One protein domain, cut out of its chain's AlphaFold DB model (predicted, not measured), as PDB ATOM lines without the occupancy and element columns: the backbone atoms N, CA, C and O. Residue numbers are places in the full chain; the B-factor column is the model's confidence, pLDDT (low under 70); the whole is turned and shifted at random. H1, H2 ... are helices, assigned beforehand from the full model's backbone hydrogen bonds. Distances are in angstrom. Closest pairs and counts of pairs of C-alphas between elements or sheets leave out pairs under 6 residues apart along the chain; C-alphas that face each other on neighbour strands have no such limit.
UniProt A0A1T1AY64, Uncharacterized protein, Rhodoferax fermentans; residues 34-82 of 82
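What this domain is: This is residues 34 to 82 of the 82 residues of an uncharacterized protein of Rhodoferax fermentans (UniProt A0A1T1AY64). Three short helices make a small triangular cluster in which H3, the longest, and H2 each meet H1 crosswise, and a tail after H3, residues 74 to 82, leads away from the helices to the end of the chain. H1 and H2 make a corner where they begin, while the end of H3 comes up to the later part of H1. The printed part has 49 residues, with three named helices in the order H1, H2, H3 and no named strand; the class is all helix. The whole is compact, with a radius of gyration of the C-alphas of 10.7 A, and the C-alphas span 31 by 24 by 16 A along their three main axes.

Where its parts are: H3 is the longest helix, residues 64 to 73, 14.1 A from first to last C-alpha; it begins at C-alpha 64, (32.265, 45.585, -8.532), and ends at C-alpha 73, (45.403, 49.259, -4.870). H1, residues 34 to 42, is 12.2 A long and begins at C-alpha 34, (43.943, 42.974, 5.093). H2, residues 50 to 58, is 12.0 A long and ends at C-alpha 58, (34.405, 36.348, 3.203).

How they stand to each other: H3 touches H1, with 6 pairs of C-alphas within 8 A. Their closest C-alphas are those of Met 40 and Ala 73, 5.3 A apart. The lines of H1 and H3 are about perpendicular, at 84 degrees, and their centres are 11.6 A apart. H1 also touches H2, with 8 pairs of C-alphas within 8 A. The closest C-alphas of these two are those of Tyr 34 and Pro 50, 4.9 A apart. The lines of H1 and H2 are about perpendicular too, at 75 degrees, with 11.3 A from centre to centre. H2 and H3 are near each other, with 5 pairs of C-alphas within 10 A and no pair within 8 A. Each O i to N i+4 pair inside H2 and H3 is within hydrogen-bond range; in H1 it is 4 of 5.

The domain as a whole: The two C-alphas farthest apart are those of Glu 47, in the link from H1 to H2, and Asp 82, the chain's last residue, at 32.0 A. From the first to the last printed C-alpha, Tyr 34 to Asp 82, it is 26.0 A. The printed part has no cut. The link from H1 to H2, residues 43 to 49, is short, and the link from H2 to H3, residues 59 to 63, is tight. The mean pLDDT of the printed part is 97.2, and no printed residue is under 70.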
ATOM      1  N   TYR A  34      45.059  42.011   5.071       98.50
ATOM      2  CA  TYR A  34      43.943  42.974   5.093       98.50
ATOM      3  C   TYR A  34      44.319  44.342   5.679       98.50
ATOM      4  O   TYR A  34      43.855  45.365   5.193       98.50
ATOM      5  N   LYS A  35      45.226  44.376   6.666       98.56
ATOM      6  CA  LYS A  35      45.770  45.626   7.218       98.56
ATOM      7  C   LYS A  35      46.551  46.455   6.198       98.56
ATOM      8  O   LYS A  35      46.509  47.677   6.251       98.56
ATOM      9  N   GLN A  36      47.283  45.803   5.302       98.69
ATOM     10  CA  GLN A  36      48.012  46.481   4.233       98.69
ATOM     11  C   GLN A  36      47.046  46.918   3.134       98.69
ATOM     12  O   GLN A  36      47.107  48.066   2.724       98.69
ATOM     13  N   LEU A  37      46.099  46.059   2.740       98.75
ATOM     14  CA  LEU A  37      45.079  46.415   1.752       98.75
ATOM     15  C   LEU A  37      44.243  47.628   2.192       98.75
ATOM     16  O   LEU A  37      44.005  48.511   1.380       98.75
ATOM     17  N   ALA A  38      43.864  47.708   3.471       98.75
ATOM     18  CA  ALA A  38      43.184  48.875   4.040       98.75
ATOM     19  C   ALA A  38      43.974  50.175   3.824       98.75
ATOM     20  O   ALA A  38      43.427  51.143   3.313       98.75
ATOM     21  N   ARG A  39      45.280  50.169   4.121       98.69
ATOM     22  CA  ARG A  39      46.160  51.331   3.896       98.69
ATOM     23  C   ARG A  39      46.289  51.687   2.413       98.69
ATOM     24  O   ARG A  39      46.263  52.854   2.059       98.69
ATOM     25  N   MET A  40      46.394  50.687   1.540       98.62
ATOM     26  CA  MET A  40      46.486  50.922   0.093       98.62
ATOM     27  C   MET A  40      45.171  51.467  -0.489       98.62
ATOM     28  O   MET A  40      45.190  52.213  -1.459       98.62
ATOM     29  N   LEU A  41      44.020  51.097   0.082       98.62
ATOM     30  CA  LEU A  41      42.721  51.675  -0.275       98.62
ATOM     31  C   LEU A  41      42.585  53.114   0.240       98.62
ATOM     32  O   LEU A  41      42.070  53.969  -0.478       98.62
ATOM     33  N   GLU A  42      43.101  53.397   1.435       98.44
ATOM     34  CA  GLU A  42      43.147  54.743   2.017       98.44
ATOM     35  C   GLU A  42      43.960  55.713   1.140       98.44
ATOM     36  O   GLU A  42      43.522  56.837   0.905       98.44
ATOM     37  N   GLU A  43      45.068  55.259   0.540       97.94
ATOM     38  CA  GLU A  43      45.837  56.027  -0.460       97.94
ATOM     39  C   GLU A  43      45.012  56.404  -1.710       97.94
ATOM     40  O   GLU A  43      45.353  57.351  -2.420       97.94
ATOM     41  N   LEU A  44      43.910  55.694  -1.976       97.44
ATOM     42  CA  LEU A  44      42.946  55.994  -3.042       97.44
ATOM     43  C   LEU A  44      41.728  56.799  -2.543       97.44
ATOM     44  O   LEU A  44      40.777  56.991  -3.301       97.44
ATOM     45  N   GLY A  45      41.732  57.248  -1.284       98.06
ATOM     46  CA  GLY A  45      40.610  57.938  -0.644       98.06
ATOM     47  C   GLY A  45      39.458  57.014  -0.233       98.06
ATOM     48  O   GLY A  45      38.334  57.482  -0.060       98.06
ATOM     49  N   ILE A  46      39.704  55.704  -0.117       98.19
ATOM     50  CA  ILE A  46      38.700  54.701   0.258       98.19
ATOM     51  C   ILE A  46      38.977  54.222   1.683       98.19
ATOM     52  O   ILE A  46      39.874  53.416   1.925       98.19
ATOM     53  N   GLU A  47      38.168  54.690   2.627       97.94
ATOM     54  CA  GLU A  47      38.285  54.322   4.037       97.94
ATOM     55  C   GLU A  47      37.588  52.986   4.330       97.94
ATOM     56  O   GLU A  47      36.360  52.886   4.382       97.94
ATOM     57  N   GLU A  48      38.379  51.936   4.550       98.00
ATOM     58  CA  GLU A  48      37.894  50.622   4.975       98.00
ATOM     59  C   GLU A  48      38.802  50.044   6.061       98.00
ATOM     60  O   GLU A  48      40.017  49.945   5.893       98.00
ATOM     61  N   SER A  49      38.216  49.584   7.165       98.62
ATOM     62  CA  SER A  49      38.954  48.842   8.183       98.62
ATOM     63  C   SER A  49      39.314  47.433   7.683       98.62
ATOM     64  O   SER A  49      38.579  46.841   6.880       98.62
ATOM     65  N   PRO A  50      40.395  46.818   8.200       98.69
ATOM     66  CA  PRO A  50      40.750  45.438   7.865       98.69
ATOM     67  C   PRO A  50      39.602  44.446   8.119       98.69
ATOM     68  O   PRO A  50      39.398  43.508   7.347       98.69
ATOM     69  N   GLU A  51      38.812  44.668   9.169       98.62
ATOM     70  CA  GLU A  51      37.647  43.863   9.540       98.62
ATOM     71  C   GLU A  51      36.478  44.055   8.563       98.62
ATOM     72  O   GLU A  51      35.792  43.083   8.229       98.62
ATOM     73  N   GLN A  52      36.246  45.283   8.079       98.44
ATOM     74  CA  GLN A  52      35.225  45.570   7.065       98.44
ATOM     75  C   GLN A  52      35.551  44.864   5.747       98.44
ATOM     76  O   GLN A  52      34.673  44.192   5.195       98.44
ATOM     77  N   ILE A  53      36.811  44.939   5.305       98.62
ATOM     78  CA  ILE A  53      37.315  44.235   4.120       98.62
ATOM     79  C   ILE A  53      37.137  42.727   4.303       98.62
ATOM     80  O   ILE A  53      36.468  42.084   3.495       98.62
ATOM     81  N   ASN A  54      37.651  42.168   5.403       98.56
ATOM     82  CA  ASN A  54      37.552  40.739   5.698       98.56
ATOM     83  C   ASN A  54      36.097  40.244   5.684       98.56
ATOM     84  O   ASN A  54      35.798  39.178   5.146       98.56
ATOM     85  N   ARG A  55      35.167  41.021   6.251       98.56
ATOM     86  CA  ARG A  55      33.737  40.689   6.270       98.56
ATOM     87  C   ARG A  55      33.110  40.747   4.877       98.56
ATOM     88  O   ARG A  55      32.326  39.857   4.555       98.56
ATOM     89  N   LYS A  56      33.426  41.766   4.071       98.19
ATOM     90  CA  LYS A  56      32.951  41.896   2.682       98.19
ATOM     91  C   LYS A  56      33.419  40.718   1.831       98.19
ATOM     92  O   LYS A  56      32.589  40.041   1.225       98.19
ATOM     93  N   VAL A  57      34.725  40.450   1.859       98.31
ATOM     94  CA  VAL A  57      35.382  39.399   1.071       98.31
ATOM     95  C   VAL A  57      34.865  38.018   1.470       98.31
ATOM     96  O   VAL A  57      34.362  37.291   0.618       98.31
ATOM     97  N   ASN A  58      34.861  37.674   2.765       97.81
ATOM     98  CA  ASN A  58      34.405  36.348   3.203       97.81
ATOM     99  C   ASN A  58      32.917  36.090   2.966       97.81
ATOM    100  O   ASN A  58      32.534  34.952   2.712       97.81
ATOM    101  N   ARG A  59      32.071  37.123   3.042       96.81
ATOM    102  CA  ARG A  59      30.640  36.985   2.739       96.81
ATOM    103  C   ARG A  59      30.339  37.035   1.245       96.81
ATOM    104  O   ARG A  59      29.183  36.841   0.888       96.81
ATOM    105  N   LYS A  60      31.335  37.315   0.395       97.19
ATOM    106  CA  LYS A  60      31.175  37.487  -1.057       97.19
ATOM    107  C   LYS A  60      30.150  38.575  -1.413       97.19
ATOM    108  O   LYS A  60      29.465  38.520  -2.428       97.19
ATOM    109  N   ARG A  61      30.015  39.578  -0.533       96.62
ATOM    110  CA  ARG A  61      29.078  40.703  -0.675       96.62
ATOM    111  C   ARG A  61      29.856  42.010  -0.704       96.62
ATOM    112  O   ARG A  61      30.124  42.617   0.333       96.62
ATOM    113  N   PHE A  62      30.207  42.426  -1.912       98.00
ATOM    114  CA  PHE A  62      30.837  43.704  -2.217       98.00
ATOM    115  C   PHE A  62      30.461  44.145  -3.634       98.00
ATOM    116  O   PHE A  62      30.023  43.340  -4.451       98.00
ATOM    117  N   SER A  63      30.597  45.438  -3.917       97.94
ATOM    118  CA  SER A  63      30.343  45.977  -5.252       97.94
ATOM    119  C   SER A  63      31.491  45.648  -6.211       97.94
ATOM    120  O   SER A  63      32.636  45.466  -5.793       97.94
ATOM    121  N   ALA A  64      31.215  45.667  -7.516       97.44
ATOM    122  CA  ALA A  64      32.265  45.585  -8.532       97.44
ATOM    123  C   ALA A  64      33.305  46.715  -8.379       97.44
ATOM    124  O   ALA A  64      34.499  46.482  -8.547       97.44
ATOM    125  N   ALA A  65      32.870  47.917  -7.981       98.25
ATOM    126  CA  ALA A  65      33.769  49.039  -7.708       98.25
ATOM    127  C   ALA A  65      34.773  48.724  -6.586       98.25
ATOM    128  O   ALA A  65      35.952  49.037  -6.721       98.25
ATOM    129  N   PHE A  66      34.335  48.053  -5.513       98.56
ATOM    130  CA  PHE A  66      35.226  47.622  -4.434       98.56
ATOM    131  C   PHE A  66      36.259  46.599  -4.921       98.56
ATOM    132  O   PHE A  66      37.441  46.744  -4.622       98.56
ATOM    133  N   LEU A  67      35.841  45.609  -5.718       98.50
ATOM    134  CA  LEU A  67      36.765  44.643  -6.321       98.50
ATOM    135  C   LEU A  67      37.846  45.348  -7.151       98.50
ATOM    136  O   LEU A  67      39.035  45.120  -6.939       98.50
ATOM    137  N   VAL A  68      37.437  46.237  -8.061       98.31
ATOM    138  CA  VAL A  68      38.366  47.002  -8.907       98.31
ATOM    139  C   VAL A  68      39.298  47.865  -8.058       98.31
ATOM    140  O   VAL A  68      40.496  47.900  -8.332       98.31
ATOM    141  N   ALA A  69      38.790  48.510  -7.005       98.62
ATOM    142  CA  ALA A  69      39.608  49.288  -6.081       98.62
ATOM    143  C   ALA A  69      40.670  48.424  -5.384       98.62
ATOM    144  O   ALA A  69      41.836  48.806  -5.371       98.62
ATOM    145  N   CYS A  70      40.310  47.237  -4.880       98.62
ATOM    146  CA  CYS A  70      41.272  46.314  -4.275       98.62
ATOM    147  C   CYS A  70      42.353  45.880  -5.272       98.62
ATOM    148  O   CYS A  70      43.542  45.937  -4.960       98.62
ATOM    149  N   LEU A  71      41.958  45.478  -6.483       98.50
ATOM    150  CA  LEU A  71      42.890  45.074  -7.539       98.50
ATOM    151  C   LEU A  71      43.831  46.226  -7.919       98.50
ATOM    152  O   LEU A  71      45.048  46.041  -7.990       98.50
ATOM    153  N   ARG A  72      43.286  47.434  -8.090       98.38
ATOM    154  CA  ARG A  72      44.053  48.640  -8.417       98.38
ATOM    155  C   ARG A  72      45.033  49.012  -7.307       98.38
ATOM    156  O   ARG A  72      46.191  49.281  -7.621       98.38
ATOM    157  N   ALA A  73      44.588  48.987  -6.051       98.44
ATOM    158  CA  ALA A  73      45.403  49.259  -4.870       98.44
ATOM    159  C   ALA A  73      46.590  48.287  -4.772       98.44
ATOM    160  O   ALA A  73      47.715  48.701  -4.527       98.44
ATOM    161  N   MET A  74      46.374  47.003  -5.077       98.31
ATOM    162  CA  MET A  74      47.434  45.984  -5.117       98.31
ATOM    163  C   MET A  74      48.317  46.038  -6.382       98.31
ATOM    164  O   MET A  74      49.208  45.202  -6.555       98.31
ATOM    165  N   GLY A  75      48.076  46.981  -7.297       97.69
ATOM    166  CA  GLY A  75      48.824  47.106  -8.550       97.69
ATOM    167  C   GLY A  75      48.533  46.000  -9.573       97.69
ATOM    168  O   GLY A  75      49.352  45.750 -10.458       97.69
ATOM    169  N   VAL A  76      47.392  45.316  -9.466       98.00
ATOM    170  CA  VAL A  76      46.946  44.319 -10.446       98.00
ATOM    171  C   VAL A  76      46.539  45.035 -11.733       98.00
ATOM    172  O   VAL A  76      45.764  45.990 -11.709       98.00
ATOM    173  N   LYS A  77      47.079  44.579 -12.868       95.94
ATOM    174  CA  LYS A  77      46.788  45.140 -14.201       95.94
ATOM    175  C   LYS A  77      45.882  44.247 -15.042       95.94
ATOM    176  O   LYS A  77      45.202  44.739 -15.936       95.94
ATOM    177  N   THR A  78      45.890  42.949 -14.764       94.81
ATOM    178  CA  THR A  78      45.195  41.934 -15.554       94.81
ATOM    179  C   THR A  78      44.727  40.824 -14.623       94.81
ATOM    180  O   THR A  78      45.460  40.440 -13.712       94.81
ATOM    181  N   ILE A  79      43.517  40.329 -14.862       92.44
ATOM    182  CA  ILE A  79      42.942  39.137 -14.234       92.44
ATOM    183  C   ILE A  79      42.561  38.158 -15.353       92.44
ATOM    184  O   ILE A  79      42.110  38.597 -16.408       92.44
ATOM    185  N   SER A  80      42.790  36.865 -15.131       91.12
ATOM    186  CA  SER A  80      42.414  35.777 -16.049       91.12
ATOM    187  C   SER A  80      41.147  35.112 -15.524       91.12
ATOM    188  O   SER A  80      41.041  34.934 -14.308       91.12
ATOM    189  N   LEU A  81      40.200  34.771 -16.402       91.06
ATOM    190  CA  LEU A  81      38.951  34.081 -16.031       91.06
ATOM    191  C   LEU A  81      38.988  32.577 -16.362       91.06
ATOM    192  O   LEU A  81      38.002  31.878 -16.139       91.06
ATOM    193  N   ASP A  82      40.111  32.137 -16.918       74.81
ATOM    194  CA  ASP A  82      40.299  30.904 -17.678       74.81
ATOM    195  C   ASP A  82      40.929  29.786 -16.833       74.81
ATOM    196  O   ASP A  82      41.833  30.100 -16.017       74.81
TER     197      ASP A  82